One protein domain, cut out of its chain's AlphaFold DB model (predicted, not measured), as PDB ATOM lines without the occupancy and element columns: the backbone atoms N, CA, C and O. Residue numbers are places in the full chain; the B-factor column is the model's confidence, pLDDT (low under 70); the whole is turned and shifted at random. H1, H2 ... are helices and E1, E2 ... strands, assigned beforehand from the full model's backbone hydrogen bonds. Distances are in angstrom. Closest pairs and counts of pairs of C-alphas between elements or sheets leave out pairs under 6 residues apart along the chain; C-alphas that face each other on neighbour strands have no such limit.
ATOM      1  N   LYS A   4     -53.274 -13.325 113.531       62.09
ATOM      2  CA  LYS A   4     -51.860 -13.336 113.911       62.09
ATOM      3  C   LYS A   4     -51.613 -14.226 115.136       62.09
ATOM      4  O   LYS A   4     -50.582 -14.888 115.188       62.09
ATOM      5  N   ASP A   5     -52.583 -14.297 116.044       76.31
ATOM      6  CA  ASP A   5     -52.491 -15.061 117.290       76.31
ATOM      7  C   ASP A   5     -52.595 -16.570 117.010       76.31
ATOM      8  O   ASP A   5     -51.760 -17.344 117.469       76.31
ATOM      9  N   SER A   6     -53.521 -16.998 116.140       82.12
ATOM     10  CA  SER A   6     -53.682 -18.420 115.785       82.12
ATOM     11  C   SER A   6     -52.453 -19.007 115.071       82.12
ATOM     12  O   SER A   6     -52.100 -20.163 115.300       82.12
ATOM     13  N   LYS A   7     -51.756 -18.220 114.238       84.81
ATOM     14  CA  LYS A   7     -50.507 -18.665 113.590       84.81
ATOM     15  C   LYS A   7     -49.347 -18.797 114.572       84.81
ATOM     16  O   LYS A   7     -48.541 -19.714 114.433       84.81
ATOM     17  N   GLU A   8     -49.265 -17.908 115.554       86.44
ATOM     18  CA  GLU A   8     -48.272 -18.013 116.623       86.44
ATOM     19  C   GLU A   8     -48.541 -19.238 117.507       86.44
ATOM     20  O   GLU A   8     -47.619 -19.994 117.809       86.44
ATOM     21  N   PHE A   9     -49.802 -19.511 117.843       87.00
ATOM     22  CA  PHE A   9     -50.165 -20.729 118.566       87.00
ATOM     23  C   PHE A   9     -49.859 -22.001 117.778       87.00
ATOM     24  O   PHE A   9     -49.305 -22.945 118.340       87.00
ATOM     25  N   LEU A  10     -50.120 -22.012 116.467       89.25
ATOM     26  CA  LEU A  10     -49.714 -23.115 115.598       89.25
ATOM     27  C   LEU A  10     -48.191 -23.322 115.611       89.25
ATOM     28  O   LEU A  10     -47.728 -24.461 115.629       89.25
ATOM     29  N   ARG A  11     -47.403 -22.238 115.618       88.88
ATOM     30  CA  ARG A  11     -45.938 -22.310 115.711       88.88
ATOM     31  C   ARG A  11     -45.501 -22.995 117.008       88.88
ATOM     32  O   ARG A  11     -44.710 -23.926 116.940       88.88
ATOM     33  N   ARG A  12     -46.068 -22.600 118.153       88.25
ATOM     34  CA  ARG A  12     -45.790 -23.233 119.456       88.25
ATOM     35  C   ARG A  12     -46.226 -24.696 119.498       88.25
ATOM     36  O   ARG A  12     -45.510 -25.534 120.029       88.25
ATOM     37  N   LEU A  13     -47.375 -25.023 118.908       89.19
ATOM     38  CA  LEU A  13     -47.860 -26.403 118.837       89.19
ATOM     39  C   LEU A  13     -46.904 -27.299 118.036       89.19
ATOM     40  O   LEU A  13     -46.649 -28.430 118.435       89.19
ATOM     41  N   LYS A  14     -46.306 -26.776 116.957       89.06
ATOM     42  CA  LYS A  14     -45.279 -27.480 116.166       89.06
ATOM     43  C   LYS A  14     -43.962 -27.706 116.923       89.06
ATOM     44  O   LYS A  14     -43.177 -28.549 116.500       89.06
ATOM     45  N   GLU A  15     -43.713 -26.991 118.020       90.38
ATOM     46  CA  GLU A  15     -42.551 -27.213 118.895       90.38
ATOM     47  C   GLU A  15     -42.791 -28.359 119.900       90.38
ATOM     48  O   GLU A  15     -41.836 -28.896 120.464       90.38
ATOM     49  N   ILE A  16     -44.047 -28.784 120.099       92.62
ATOM     50  CA  ILE A  16     -44.393 -29.904 120.980       92.62
ATOM     51  C   ILE A  16     -43.999 -31.239 120.310       92.62
ATOM     52  O   ILE A  16     -44.476 -31.539 119.210       92.62
ATOM     53  N   PRO A  17     -43.183 -32.094 120.958       93.62
ATOM     54  CA  PRO A  17     -42.740 -33.360 120.371       93.62
ATOM     55  C   PRO A  17     -43.887 -34.339 120.086       93.62
ATOM     56  O   PRO A  17     -44.718 -34.587 120.962       93.62
ATOM     57  N   ASP A  18     -43.888 -34.947 118.894       95.00
ATOM     58  CA  ASP A  18     -44.787 -36.053 118.534       95.00
ATOM     59  C   ASP A  18     -44.168 -37.407 118.900       95.00
ATOM     60  O   ASP A  18     -43.269 -37.917 118.222       95.00
ATOM     61  N   LEU A  19     -44.666 -38.011 119.979       94.94
ATOM     62  CA  LEU A  19     -44.141 -39.273 120.499       94.94
ATOM     63  C   LEU A  19     -44.427 -40.455 119.569       94.94
ATOM     64  O   LEU A  19     -43.700 -41.451 119.608       94.94
ATOM     65  N   PHE A  20     -45.440 -40.366 118.703       92.38
ATOM     66  CA  PHE A  20     -45.689 -41.403 117.706       92.38
ATOM     67  C   PHE A  20     -44.552 -41.437 116.676       92.38
ATOM     68  O   PHE A  20     -44.008 -42.501 116.375       92.38
ATOM     69  N   LEU A  21     -44.106 -40.272 116.201       91.06
ATOM     70  CA  LEU A  21     -42.972 -40.184 115.277       91.06
ATOM     71  C   LEU A  21     -41.647 -40.571 115.945       91.06
ATOM     72  O   LEU A  21     -40.849 -41.293 115.345       91.06
ATOM     73  N   GLU A  22     -41.418 -40.150 117.190       90.38
ATOM     74  CA  GLU A  22     -40.209 -40.524 117.940       90.38
ATOM     75  C   GLU A  22     -40.152 -42.028 118.259       90.38
ATOM     76  O   GLU A  22     -39.092 -42.658 118.150       90.38
ATOM     77  N   SER A  23     -41.293 -42.646 118.580       88.88
ATOM     78  CA  SER A  23     -41.366 -44.096 118.802       88.88
ATOM     79  C   SER A  23     -41.110 -44.880 117.515       88.88
ATOM     80  O   SER A  23     -40.356 -45.852 117.544       88.88
ATOM     81  N   LYS A  24     -41.623 -44.416 116.367       88.31
ATOM     82  CA  LYS A  24     -41.342 -45.017 115.056       88.31
ATOM     83  C   LYS A  24     -39.842 -45.009 114.731       88.31
ATOM     84  O   LYS A  24     -39.287 -46.066 114.439       88.31
ATOM     85  N   LYS A  25     -39.166 -43.860 114.876       87.50
ATOM     86  CA  LYS A  25     -37.702 -43.735 114.681       87.50
ATOM     87  C   LYS A  25     -36.903 -44.671 115.596       87.50
ATOM     88  O   LYS A  25     -35.815 -45.123 115.243       87.50
ATOM     89  N   SER A  26     -37.415 -44.922 116.799       84.44
ATOM     90  CA  SER A  26     -36.782 -45.813 117.774       84.44
ATOM     91  C   SER A  26     -36.994 -47.286 117.420       84.44
ATOM     92  O   SER A  26     -36.053 -48.074 117.496       84.44
ATOM     93  N   ALA A  27     -38.200 -47.649 116.979       85.12
ATOM     94  CA  ALA A  27     -38.568 -49.012 116.614       85.12
ATOM     95  C   ALA A  27     -37.865 -49.499 115.337       85.12
ATOM     96  O   ALA A  27     -37.482 -50.664 115.274       85.12
ATOM     97  N   GLU A  28     -37.628 -48.609 114.364       85.06
ATOM     98  CA  GLU A  28     -36.917 -48.896 113.103       85.06
ATOM     99  C   GLU A  28     -35.486 -49.431 113.301       85.06
ATOM    100  O   GLU A  28     -34.912 -50.023 112.391       85.06
ATOM    101  N   LYS A  29     -34.908 -49.271 114.498       80.75
ATOM    102  CA  LYS A  29     -33.583 -49.803 114.849       80.75
ATOM    103  C   LYS A  29     -33.600 -51.289 115.225       80.75
ATOM    104  O   LYS A  29     -32.534 -51.855 115.462       80.75
ATOM    105  N   ASN A  30     -34.776 -51.918 115.301       76.31
ATOM    106  CA  ASN A  30     -34.929 -53.314 115.706       76.31
ATOM    107  C   ASN A  30     -35.220 -54.246 114.521       76.31
ATOM    108  O   ASN A  30     -35.844 -53.828 113.548       76.31
ATOM    109  N   PRO A  31     -34.865 -55.541 114.635       70.00
ATOM    110  CA  PRO A  31     -35.177 -56.543 113.614       70.00
ATOM    111  C   PRO A  31     -36.682 -56.742 113.381       70.00
ATOM    112  O   PRO A  31     -37.100 -57.042 112.266       70.00
ATOM    113  N   ILE A  32     -37.493 -56.585 114.433       76.00
ATOM    114  CA  ILE A  32     -38.958 -56.602 114.371       76.00
ATOM    115  C   ILE A  32     -39.437 -55.288 114.997       76.00
ATOM    116  O   ILE A  32     -39.356 -55.139 116.219       76.00
ATOM    117  N   PRO A  33     -39.875 -54.310 114.189       74.50
ATOM    118  CA  PRO A  33     -40.277 -53.009 114.697       74.50
ATOM    119  C   PRO A  33     -41.675 -53.099 115.316       74.50
ATOM    120  O   PRO A  33     -42.682 -53.032 114.614       74.50
ATOM    121  N   ASP A  34     -41.738 -53.226 116.639       83.62
ATOM    122  CA  ASP A  34     -42.949 -52.934 117.405       83.62
ATOM    123  C   ASP A  34     -42.804 -51.561 118.067       83.62
ATOM    124  O   ASP A  34     -41.926 -51.350 118.901       83.62
ATOM    125  N   LEU A  35     -43.649 -50.610 117.665       86.81
ATOM    126  CA  LEU A  35     -43.607 -49.226 118.140       86.81
ATOM    127  C   LEU A  35     -44.353 -49.015 119.461       86.81
ATOM    128  O   LEU A  35     -44.059 -48.052 120.171       86.81
ATOM    129  N   TYR A  36     -45.305 -49.886 119.808       87.50
ATOM    130  CA  TYR A  36     -46.197 -49.650 120.946       87.50
ATOM    131  C   TYR A  36     -45.462 -49.618 122.294       87.50
ATOM    132  O   TYR A  36     -45.716 -48.687 123.063       87.50
ATOM    133  N   PRO A  37     -44.495 -50.517 122.577       89.56
ATOM    134  CA  PRO A  37     -43.713 -50.441 123.810       89.56
ATOM    135  C   PRO A  37     -42.908 -49.138 123.929       89.56
ATOM    136  O   PRO A  37     -42.821 -48.551 125.009       89.56
ATOM    137  N   TYR A  38     -42.341 -48.646 122.822       89.31
ATOM    138  CA  TYR A  38     -41.591 -47.384 122.805       89.31
ATOM    139  C   TYR A  38     -42.505 -46.186 123.041       89.31
ATOM    140  O   TYR A  38     -42.165 -45.308 123.830       89.31
ATOM    141  N   LEU A  39     -43.673 -46.164 122.395       92.75
ATOM    142  CA  LEU A  39     -44.666 -45.111 122.581       92.75
ATOM    143  C   LEU A  39     -45.161 -45.061 124.031       92.75
ATOM    144  O   LEU A  39     -45.235 -43.981 124.618       92.75
ATOM    145  N   GLU A  40     -45.462 -46.216 124.631       93.06
ATOM    146  CA  GLU A  40     -45.907 -46.297 126.024       93.06
ATOM    147  C   GLU A  40     -44.827 -45.783 126.987       93.06
ATOM    148  O   GLU A  40     -45.120 -44.981 127.880       93.06
ATOM    149  N   ASN A  41     -43.572 -46.191 126.779       93.44
ATOM    150  CA  ASN A  41     -42.448 -45.750 127.600       93.44
ATOM    151  C   ASN A  41     -42.203 -44.242 127.473       93.44
ATOM    152  O   ASN A  41     -42.165 -43.553 128.491       93.44
ATOM    153  N   LEU A  42     -42.135 -43.709 126.248       94.19
ATOM    154  CA  LEU A  42     -41.965 -42.271 126.008       94.19
ATOM    155  C   LEU A  42     -43.101 -41.461 126.640       94.19
ATOM    156  O   LEU A  42     -42.854 -40.451 127.297       94.19
ATOM    157  N   THR A  43     -44.343 -41.930 126.512       94.44
ATOM    158  CA  THR A  43     -45.505 -41.264 127.115       94.44
ATOM    159  C   THR A  43     -45.385 -41.225 128.641       94.44
ATOM    160  O   THR A  43     -45.603 -40.178 129.257       94.44
ATOM    161  N   LYS A  44     -44.992 -42.341 129.275       95.25
ATOM    162  CA  LYS A  44     -44.756 -42.401 130.729       95.25
ATOM    163  C   LYS A  44     -43.630 -41.461 131.160       95.25
ATOM    164  O   LYS A  44     -43.781 -40.762 132.164       95.25
ATOM    165  N   GLU A  45     -42.525 -41.426 130.421       95.25
ATOM    166  CA  GLU A  45     -41.372 -40.569 130.709       95.25
ATOM    167  C   GLU A  45     -41.722 -39.085 130.624       95.25
ATOM    168  O   GLU A  45     -41.479 -38.341 131.578       95.25
ATOM    169  N   PHE A  46     -42.348 -38.656 129.526       94.81
ATOM    170  CA  PHE A  46     -42.762 -37.267 129.334       94.81
ATOM    171  C   PHE A  46     -43.760 -36.830 130.402       94.81
ATOM    172  O   PHE A  46     -43.588 -35.773 131.012       94.81
ATOM    173  N   ARG A  47     -44.748 -37.679 130.707       93.12
ATOM    174  CA  ARG A  47     -45.737 -37.401 131.752       93.12
ATOM    175  C   ARG A  47     -45.103 -37.295 133.139       93.12
ATOM    176  O   ARG A  47     -45.414 -36.363 133.879       93.12
ATOM    177  N   LYS A  48     -44.173 -38.192 133.489       93.94
ATOM    178  CA  LYS A  48     -43.426 -38.139 134.761       93.94
ATOM    179  C   LYS A  48     -42.552 -36.887 134.855       93.94
ATOM    180  O   LYS A  48     -42.468 -36.281 135.921       93.94
ATOM    181  N   ALA A  49     -41.938 -36.487 133.744       93.19
ATOM    182  CA  ALA A  49     -41.125 -35.280 133.642       93.19
ATOM    183  C   ALA A  49     -41.953 -33.989 133.501       93.19
ATOM    184  O   ALA A  49     -41.362 -32.913 133.445       93.19
ATOM    185  N   LYS A  50     -43.293 -34.082 133.444       92.25
ATOM    186  CA  LYS A  50     -44.211 -32.963 133.178       92.25
ATOM    187  C   LYS A  50     -43.826 -32.172 131.919       92.25
ATOM    188  O   LYS A  50     -43.872 -30.945 131.916       92.25
ATOM    189  N   LYS A  51     -43.407 -32.873 130.864       93.44
ATOM    190  CA  LYS A  51     -43.093 -32.287 129.556       93.44
ATOM    191  C   LYS A  51     -44.310 -32.380 128.648       93.44
ATOM    192  O   LYS A  51     -44.929 -33.438 128.589       93.44
ATOM    193  N   SER A  52     -44.624 -31.304 127.932       94.81
ATOM    194  CA  SER A  52     -45.677 -31.310 126.913       94.81
ATOM    195  C   SER A  52     -45.323 -32.250 125.763       94.81
ATOM    196  O   SER A  52     -44.157 -32.363 125.383       94.81
ATOM    197  N   TYR A  53     -46.328 -32.930 125.224       95.88
ATOM    198  CA  TYR A  53     -46.179 -33.852 124.105       95.88
ATOM    199  C   TYR A  53     -47.473 -33.968 123.304       95.88
ATOM    200  O   TYR A  53     -48.557 -33.647 123.794       95.88
ATOM    201  N   GLN A  54     -47.355 -34.471 122.081       96.31
ATOM    202  CA  GLN A  54     -48.484 -34.876 121.256       96.31
ATOM    203  C   GLN A  54     -48.323 -36.324 120.788       96.31
ATOM    204  O   GLN A  54     -47.220 -36.872 120.770       96.31
ATOM    205  N   ILE A  55     -49.443 -36.954 120.443       96.38
ATOM    206  CA  ILE A  55     -49.491 -38.289 119.843       96.38
ATOM    207  C   ILE A  55     -50.340 -38.184 118.578       96.38
ATOM    208  O   ILE A  55     -51.552 -37.975 118.664       96.38
ATOM    209  N   GLY A  56     -49.704 -38.315 117.412       94.38
ATOM    210  CA  GLY A  56     -50.401 -38.382 116.129       94.38
ATOM    211  C   GLY A  56     -51.040 -39.752 115.897       94.38
ATOM    212  O   GLY A  56     -50.346 -40.763 115.805       94.38
ATOM    213  N   ILE A  57     -52.366 -39.795 115.774       92.62
ATOM    214  CA  ILE A  57     -53.143 -41.003 115.481       92.62
ATOM    215  C   ILE A  57     -53.623 -40.926 114.027       92.62
ATOM    216  O   ILE A  57     -54.596 -40.218 113.741       92.62
ATOM    217  N   PRO A  58     -52.964 -41.626 113.085       91.81
ATOM    218  CA  PRO A  58     -53.361 -41.592 111.687       91.81
ATOM    219  C   PRO A  58     -54.673 -42.351 111.475       91.81
ATOM    220  O   PRO A  58     -54.856 -43.481 111.937       91.81
ATOM    221  N   TYR A  59     -55.587 -41.747 110.725       92.75
ATOM    222  CA  TYR A  59     -56.789 -42.402 110.235       92.75
ATOM    223  C   TYR A  59     -56.537 -43.097 108.897       92.75
ATOM    224  O   TYR A  59     -55.581 -42.824 108.178       92.75
ATOM    225  N   ARG A  60     -57.430 -44.031 108.548       92.25
ATOM    226  CA  ARG A  60     -57.351 -44.781 107.281       92.25
ATOM    227  C   ARG A  60     -57.854 -43.993 106.068       92.25
ATOM    228  O   ARG A  60     -57.730 -44.480 104.948       92.25
ATOM    229  N   HIS A  61     -58.465 -42.829 106.278       91.25
ATOM    230  CA  HIS A  61     -59.027 -42.012 105.208       91.25
ATOM    231  C   HIS A  61     -58.151 -40.798 104.897       91.25
ATOM    232  O   HIS A  61     -57.340 -40.353 105.706       91.25
ATOM    233  N   PHE A  62     -58.355 -40.263 103.696       92.69
ATOM    234  CA  PHE A  62     -57.763 -39.006 103.266       92.69
ATOM    235  C   PHE A  62     -58.781 -37.887 103.423       92.69
ATOM    236  O   PHE A  62     -59.939 -38.059 103.036       92.69
ATOM    237  N   THR A  63     -58.319 -36.734 103.887       93.50
ATOM    238  CA  THR A  63     -59.101 -35.501 103.934       93.50
ATOM    239  C   THR A  63     -58.632 -34.561 102.834       93.50
ATOM    240  O   THR A  63     -57.470 -34.564 102.426       93.50
ATOM    241  N   THR A  64     -59.573 -33.790 102.299       92.81
ATOM    242  CA  THR A  64     -59.309 -32.712 101.344       92.81
ATOM    243  C   THR A  64     -59.606 -31.390 102.042       92.81
ATOM    244  O   THR A  64     -60.662 -31.264 102.660       92.81
ATOM    245  N   CYS A  65     -58.682 -30.433 101.974       90.88
ATOM    246  CA  CYS A  65     -58.860 -29.108 102.583       90.88
ATOM    247  C   CYS A  65     -60.027 -28.322 101.956       90.88
ATOM    248  O   CYS A  65     -60.519 -28.661 100.873       90.88
ATOM    249  N   SER A  66     -60.450 -27.243 102.616       89.00
ATOM    250  CA  SER A  66     -61.602 -26.420 102.217       89.00
ATOM    251  C   SER A  66     -61.473 -25.827 100.807       89.00
ATOM    252  O   SER A  66     -62.452 -25.778 100.059       89.00
ATOM    253  N   SER A  67     -60.253 -25.452 100.412       89.12
ATOM    254  CA  SER A  67     -59.919 -24.932  99.079       89.12
ATOM    255  C   SER A  67     -59.915 -25.999  97.978       89.12
ATOM    256  O   SER A  67     -59.886 -25.660  96.798       89.12
ATOM    257  N   LYS A  68     -59.961 -27.289  98.342       89.88
ATOM    258  CA  LYS A  68     -59.803 -28.453  97.449       89.88
ATOM    259  C   LYS A  68     -58.441 -28.568  96.755       89.88
ATOM    260  O   LYS A  68     -58.280 -29.416  95.883       89.88
ATOM    261  N   GLU A  69     -57.457 -27.774  97.166       90.94
ATOM    262  CA  GLU A  69     -56.117 -27.760  96.563       90.94
ATOM    263  C   GLU A  69     -55.208 -28.873  97.102       90.94
ATOM    264  O   GLU A  69     -54.315 -29.351  96.407       90.94
ATOM    265  N   HIS A  70     -55.447 -29.313  98.339       90.50
ATOM    266  CA  HIS A  70     -54.598 -30.266  99.054       90.50
ATOM    267  C   HIS A  70     -55.398 -31.464  99.558       90.50
ATOM    268  O   HIS A  70     -56.496 -31.308 100.104       90.50
ATOM    269  N   ARG A  71     -54.799 -32.652  99.425       92.75
ATOM    270  CA  ARG A  71     -55.308 -33.922  99.946       92.75
ATOM    271  C   ARG A  71     -54.210 -34.624 100.739       92.75
ATOM    272  O   ARG A  71     -53.117 -34.827 100.221       92.75
ATOM    273  N   PHE A  72     -54.514 -35.014 101.969       92.00
ATOM    274  CA  PHE A  72     -53.564 -35.617 102.906       92.00
ATOM    275  C   PHE A  72     -54.245 -36.705 103.742       92.00
ATOM    276  O   PHE A  72     -55.473 -36.795 103.780       92.00
ATOM    277  N   VAL A  73     -53.449 -37.588 104.351       93.50
ATOM    278  CA  VAL A  73     -53.957 -38.574 105.317       93.50
ATOM    279  C   VAL A  73     -54.407 -37.815 106.557       93.50
ATOM    280  O   VAL A  73     -53.655 -36.984 107.057       93.50
ATOM    281  N   GLU A  74     -55.618 -38.079 107.042       95.56
ATOM    282  CA  GLU A  74     -56.096 -37.410 108.251       95.56
ATOM    283  C   GLU A  74     -55.369 -37.965 109.476       95.56
ATOM    284  O   GLU A  74     -55.235 -39.181 109.641       95.56
ATOM    285  N   VAL A  75     -54.914 -37.070 110.346       96.00
ATOM    286  CA  VAL A  75     -54.268 -37.424 111.610       96.00
ATOM    287  C   VAL A  75     -54.979 -36.671 112.721       96.00
ATOM    288  O   VAL A  75     -55.171 -35.461 112.636       96.00
ATOM    289  N   LYS A  76     -55.375 -37.384 113.776       96.38
ATOM    290  CA  LYS A  76     -55.824 -36.761 115.022       96.38
ATOM    291  C   LYS A  76     -54.631 -36.654 115.959       96.38
ATOM    292  O   LYS A  76     -54.088 -37.674 116.368       96.38
ATOM    293  N   TYR A  77     -54.262 -35.439 116.331       96.12
ATOM    294  CA  TYR A  77     -53.262 -35.195 117.358       96.12
ATOM    295  C   TYR A  77     -53.943 -35.113 118.714       96.12
ATOM    296  O   TYR A  77     -54.818 -34.274 118.926       96.12
ATOM    297  N   GLU A  78     -53.549 -35.984 119.636       96.44
ATOM    298  CA  GLU A  78     -53.885 -35.845 121.052       96.44
ATOM    299  C   GLU A  78     -52.749 -35.095 121.741       96.44
ATOM    300  O   GLU A  78     -51.619 -35.583 121.787       96.44
ATOM    301  N   VAL A  79     -53.036 -33.894 122.240       95.50
ATOM    302  CA  VAL A  79     -52.030 -32.967 122.767       95.50
ATOM    303  C   VAL A  79     -52.170 -32.888 124.278       95.50
ATOM    304  O   VAL A  79     -53.260 -32.669 124.806       95.50
ATOM    305  N   SER A  80     -51.057 -33.071 124.985       95.25
ATOM    306  CA  SER A  80     -50.957 -32.907 126.433       95.25
ATOM    307  C   SER A  80     -49.997 -31.767 126.742       95.25
ATOM    308  O   SER A  80     -48.813 -31.830 126.410       95.25
ATOM    309  N   ILE A  81     -50.512 -30.725 127.387       93.75
ATOM    310  CA  ILE A  81     -49.764 -29.526 127.755       93.75
ATOM    311  C   ILE A  81     -49.608 -29.469 129.270       93.75
ATOM    312  O   ILE A  81     -50.583 -29.572 130.014       93.75
ATOM    313  N   PHE A  82     -48.368 -29.289 129.722       91.75
ATOM    314  CA  PHE A  82     -48.038 -29.128 131.133       91.75
ATOM    315  C   PHE A  82     -47.626 -27.682 131.409       91.75
ATOM    316  O   PHE A  82     -46.574 -27.231 130.962       91.75
ATOM    317  N   THR A  83     -48.438 -26.952 132.174       88.06
ATOM    318  CA  THR A  83     -48.171 -25.558 132.564       88.06
ATOM    319  C   THR A  83     -48.442 -25.379 134.053       88.06
ATOM    320  O   THR A  83     -49.434 -25.874 134.580       88.06
ATOM    321  N   LYS A  84     -47.531 -24.711 134.779       79.06
ATOM    322  CA  LYS A  84     -47.687 -24.354 136.212       79.06
ATOM    323  C   LYS A  84     -48.206 -25.500 137.111       79.06
ATOM    324  O   LYS A  84     -48.942 -25.273 138.064       79.06
ATOM    325  N   GLY A  85     -47.819 -26.745 136.817       77.12
ATOM    326  CA  GLY A  85     -48.219 -27.928 137.586       77.12
ATOM    327  C   GLY A  85     -49.575 -28.548 137.223       77.12
ATOM    328  O   GLY A  85     -49.924 -29.558 137.830       77.12
ATOM    329  N   LYS A  86     -50.296 -28.008 136.234       88.81
ATOM    330  CA  LYS A  86     -51.530 -28.568 135.666       88.81
ATOM    331  C   LYS A  86     -51.233 -29.303 134.352       88.81
ATOM    332  O   LYS A  86     -50.388 -28.869 133.573       88.81
ATOM    333  N   GLU A  87     -51.928 -30.417 134.130       92.31
ATOM    334  CA  GLU A  87     -51.983 -31.137 132.851       92.31
ATOM    335  C   GLU A  87     -53.305 -30.761 132.162       92.31
ATOM    336  O   GLU A  87     -54.378 -31.017 132.711       92.31
ATOM    337  N   SER A  88     -53.224 -30.142 130.986       93.69
ATOM    338  CA  SER A  88     -54.367 -29.823 130.124       93.69
ATOM    339  C   SER A  88     -54.286 -30.660 128.852       93.69
ATOM    340  O   SER A  88     -53.190 -30.948 128.365       93.69
ATOM    341  N   LYS A  89     -55.437 -31.075 128.318       94.12
ATOM    342  CA  LYS A  89     -55.506 -31.945 127.140       94.12
ATOM    343  C   LYS A  89     -56.540 -31.443 126.164       94.12
ATOM    344  O   LYS A  89     -57.615 -31.040 126.578       94.12
ATOM    345  N   PHE A  90     -56.221 -31.553 124.886       94.38
ATOM    346  CA  PHE A  90     -57.167 -31.343 123.802       94.38
ATOM    347  C   PHE A  90     -56.777 -32.224 122.618       94.38
ATOM    348  O   PHE A  90     -55.731 -32.884 122.620       94.38
ATOM    349  N   SER A  91     -57.628 -32.251 121.599       95.00
ATOM    350  CA  SER A  91     -57.305 -32.920 120.347       95.00
ATOM    351  C   SER A  91     -57.608 -32.044 119.152       95.00
ATOM    352  O   SER A  91     -58.668 -31.428 119.107       95.00
ATOM    353  N   ILE A  92     -56.723 -32.070 118.163       94.69
ATOM    354  CA  ILE A  92     -56.849 -31.292 116.934       94.69
ATOM    355  C   ILE A  92     -56.546 -32.172 115.719       94.69
ATOM    356  O   ILE A  92     -55.720 -33.080 115.784       94.69
ATOM    357  N   LEU A  93     -57.263 -31.944 114.620       94.69
ATOM    358  CA  LEU A  93     -57.070 -32.673 113.367       94.69
ATOM    359  C   LEU A  93     -56.022 -31.982 112.494       94.69
ATOM    360  O   LEU A  93     -55.975 -30.749 112.462       94.69
ATOM    361  N   GLU A  94     -55.262 -32.763 111.728       94.81
ATOM    362  CA  GLU A  94     -54.330 -32.261 110.709       94.81
ATOM    363  C   GLU A  94     -55.042 -31.329 109.730       94.81
ATOM    364  O   GLU A  94     -54.535 -30.259 109.405       94.81
ATOM    365  N   SER A  95     -56.273 -31.665 109.332       93.31
ATOM    366  CA  SER A  95     -57.083 -30.774 108.501       93.31
ATOM    367  C   SER A  95     -57.293 -29.396 109.123       93.31
ATOM    368  O   SER A  95     -57.120 -28.393 108.436       93.31
ATOM    369  N   ARG A  96     -57.574 -29.302 110.429       92.56
ATOM    370  CA  ARG A  96     -57.698 -28.003 111.113       92.56
ATOM    371  C   ARG A  96     -56.364 -27.271 111.222       92.56
ATOM    372  O   ARG A  96     -56.339 -26.058 111.015       92.56
ATOM    373  N   LEU A  97     -55.266 -27.978 111.497       93.19
ATOM    374  CA  LEU A  97     -53.923 -27.384 111.499       93.19
ATOM    375  C   LEU A  97     -53.576 -26.790 110.126       93.19
ATOM    376  O   LEU A  97     -53.084 -25.662 110.044       93.19
ATOM    377  N   HIS A  98     -53.899 -27.509 109.049       92.88
ATOM    378  CA  HIS A  98     -53.727 -27.050 107.671       92.88
ATOM    379  C   HIS A  98     -54.571 -25.807 107.370       92.88
ATOM    380  O   HIS A  98     -54.060 -24.845 106.794       92.88
ATOM    381  N   GLU A  99     -55.841 -25.776 107.788       91.75
ATOM    382  CA  GLU A  99     -56.701 -24.599 107.599       91.75
ATOM    383  C   GLU A  99     -56.128 -23.353 108.299       91.75
ATOM    384  O   GLU A  99     -56.112 -22.271 107.704       91.75
ATOM    385  N   ILE A 100     -55.600 -23.487 109.522       91.44
ATOM    386  CA  ILE A 100     -54.943 -22.385 110.252       91.44
ATOM    387  C   ILE A 100     -53.692 -21.897 109.502       91.44
ATOM    388  O   ILE A 100     -53.461 -20.689 109.370       91.44
ATOM    389  N   ASP A 101     -52.890 -22.822 108.967       90.69
ATOM    390  CA  ASP A 101     -51.650 -22.504 108.252       90.69
ATOM    391  C   ASP A 101     -51.916 -21.808 106.902       90.69
ATOM    392  O   ASP A 101     -51.302 -20.775 106.593       90.69
ATOM    393  N   LYS A 102     -52.845 -22.359 106.106       90.00
ATOM    394  CA  LYS A 102     -53.019 -22.042 104.677       90.00
ATOM    395  C   LYS A 102     -54.279 -21.256 104.322       90.00
ATOM    396  O   LYS A 102     -54.251 -20.502 103.353       90.00
ATOM    397  N   HIS A 103     -55.368 -21.398 105.074       87.81
ATOM    398  CA  HIS A 103     -56.702 -20.951 104.642       87.81
ATOM    399  C   HIS A 103     -57.394 -20.006 105.634       87.81
ATOM    400  O   HIS A 103     -58.596 -19.775 105.553       87.81
ATOM    401  N   GLN A 104     -56.619 -19.373 106.522       82.12
ATOM    402  CA  GLN A 104     -57.111 -18.421 107.531       82.12
ATOM    403  C   GLN A 104     -58.069 -19.042 108.561       82.12
ATOM    404  O   GLN A 104     -58.881 -18.326 109.149       82.12
ATOM    405  N   GLY A 105     -57.959 -20.354 108.787       84.75
ATOM    406  CA  GLY A 105     -58.632 -21.043 109.880       84.75
ATOM    407  C   GLY A 105     -58.170 -20.549 111.254       84.75
ATOM    408  O   GLY A 105     -57.158 -19.854 111.384       84.75
ATOM    409  N   GLY A 106     -58.929 -20.918 112.284       87.12
ATOM    410  CA  GLY A 106     -58.667 -20.565 113.678       87.12
ATOM    411  C   GLY A 106     -58.631 -21.782 114.599       87.12
ATOM    412  O   GLY A 106     -59.088 -22.879 114.249       87.12
ATOM    413  N   LEU A 107     -58.077 -21.567 115.788       85.25
ATOM    414  CA  LEU A 107     -58.207 -22.494 116.905       85.25
ATOM    415  C   LEU A 107     -59.590 -22.317 117.559       85.25
ATOM    416  O   LEU A 107     -60.280 -21.327 117.315       85.25
ATOM    417  N   LEU A 108     -60.025 -23.311 118.328       88.25
ATOM    418  CA  LEU A 108     -61.199 -23.190 119.192       88.25
ATOM    419  C   LEU A 108     -60.806 -22.443 120.466       88.25
ATOM    420  O   LEU A 108     -59.662 -22.551 120.898       88.25
ATOM    421  N   GLU A 109     -61.764 -21.772 121.106       85.62
ATOM    422  CA  GLU A 109     -61.519 -20.995 122.332       85.62
ATOM    423  C   GLU A 109     -60.805 -21.823 123.416       85.62
ATOM    424  O   GLU A 109     -59.812 -21.371 123.976       85.62
ATOM    425  N   GLU A 110     -61.216 -23.075 123.640       86.00
ATOM    426  CA  GLU A 110     -60.562 -23.978 124.604       86.00
ATOM    427  C   GLU A 110     -59.088 -24.262 124.250       86.00
ATOM    428  O   GLU A 110     -58.217 -24.297 125.118       86.00
ATOM    429  N   GLU A 111     -58.780 -24.451 122.966       87.31
ATOM    430  CA  GLU A 111     -57.412 -24.703 122.502       87.31
ATOM    431  C   GLU A 111     -56.550 -23.450 122.669       87.31
ATOM    432  O   GLU A 111     -55.384 -23.541 123.054       87.31
ATOM    433  N   GLU A 112     -57.134 -22.281 122.401       85.25
ATOM    434  CA  GLU A 112     -56.496 -20.978 122.577       85.25
ATOM    435  C   GLU A 112     -56.195 -20.707 124.048       85.25
ATOM    436  O   GLU A 112     -55.072 -20.328 124.366       85.25
ATOM    437  N   GLU A 113     -57.139 -20.970 124.953       85.94
ATOM    438  CA  GLU A 113     -56.924 -20.852 126.398       85.94
ATOM    439  C   GLU A 113     -55.766 -21.740 126.870       85.94
ATOM    440  O   GLU A 113     -54.862 -21.279 127.572       85.94
ATOM    441  N   ILE A 114     -55.744 -23.005 126.438       87.00
ATOM    442  CA  ILE A 114     -54.685 -23.947 126.816       87.00
ATOM    443  C   ILE A 114     -53.321 -23.506 126.255       87.00
ATOM    444  O   ILE A 114     -52.310 -23.578 126.961       87.00
ATOM    445  N   LEU A 115     -53.269 -23.060 124.995       84.12
ATOM    446  CA  LEU A 115     -52.026 -22.660 124.324       84.12
ATOM    447  C   LEU A 115     -51.536 -21.269 124.743       84.12
ATOM    448  O   LEU A 115     -50.337 -20.998 124.658       84.12
ATOM    449  N   HIS A 116     -52.422 -20.399 125.226       83.62
ATOM    450  CA  HIS A 116     -52.063 -19.096 125.781       83.62
ATOM    451  C   HIS A 116     -51.191 -19.242 127.030       83.62
ATOM    452  O   HIS A 116     -50.182 -18.549 127.173       83.62
ATOM    453  N   ASP A 117     -51.533 -20.195 127.895       78.69
ATOM    454  CA  ASP A 117     -50.766 -20.498 129.103       78.69
ATOM    455  C   ASP A 117     -49.476 -21.288 128.828       78.69
ATOM    456  O   ASP A 117     -48.628 -21.425 129.719       78.69
ATOM    457  N   PHE A 118     -49.313 -21.805 127.606       80.00
ATOM    458  CA  PHE A 118     -48.143 -22.554 127.169       80.00
ATOM    459  C   PHE A 118     -47.096 -21.641 126.521       80.00
ATOM    460  O   PHE A 118     -47.311 -21.045 125.459       80.00
TER     461      PHE A 118
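This is residues 4 to 118 of the 120 residues of an uncharacterized protein of Leptospira tipperaryensis (UniProt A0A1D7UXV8). A long, strongly twisted sheet of three strands runs between two groups of helices, H2 and H3 at one end of a flat outline and H1, H4 and H5 at the other. H1 crosses H4 and H5, and H2 crosses H3. The printed part has 115 residues, with five named helices and three named strands that follow along the chain as H1 H2 H3 E1 E2 E3 H4 H5; the class is mixed, helices and strands. The strands form a meander, each the antiparallel neighbour of the one before, in the order E1 E2 E3. The whole is compact, with a radius of gyration of the C-alphas of 15.3 A and spans of 43 by 37 by 17 A.

H1 is residues 4 to 15. H2, residues 19 to 27, touches H3, residues 36 to 48, at a steep tilt of 50 degrees, opposite ways; their closest C-alphas, of Ser 23 and Leu 39, are 5.1 A apart. E1, residues 53 to 64, and E2, residues 71 to 83, form an antiparallel hairpin, with N 55 and O 78 within hydrogen-bond range at 2.9 A. E2 and E3, residues 86 to 93, form another, with N 79 and O 90 at 2.9 A. H1 only grazes this sheet, with its residues 13 to 15. H2 is on it, over none of the strands; the closest C-alphas of H2 and E1, of Phe 20 and Ile 55, are 5.4 A apart. H4, residues 94 to 102, is on the same face as H2, at a height over the sheet of 6.0 A. H5, residues 109 to 116, lies over E2 and E3 at a height of 9.5 A. H1 touches H4 with residues 6 to 10 alone, closest at the C-alphas of Lys 7 and Asp 101, 6.7 A. In the five helices every O i to N i+4 pair is within hydrogen-bond range.

H1 begins at C-alpha 4 (-51.860, -13.336, 113.911). H3 is 18.2 A long, E1 26.3 A, E2 34.4 A and E3 23.3 A. E1 bends by 96 degrees at residue 61, and E2 by 56 degrees at residue 74. H5 ends at C-alpha 116 (-52.063, -19.096, 125.781).

The C-alphas farthest apart, of Lys 4 and Pro 31, are 46.3 A apart. The printed part has no cut and no long link. Its mean pLDDT is 89.5; residue 4 alone is under 70.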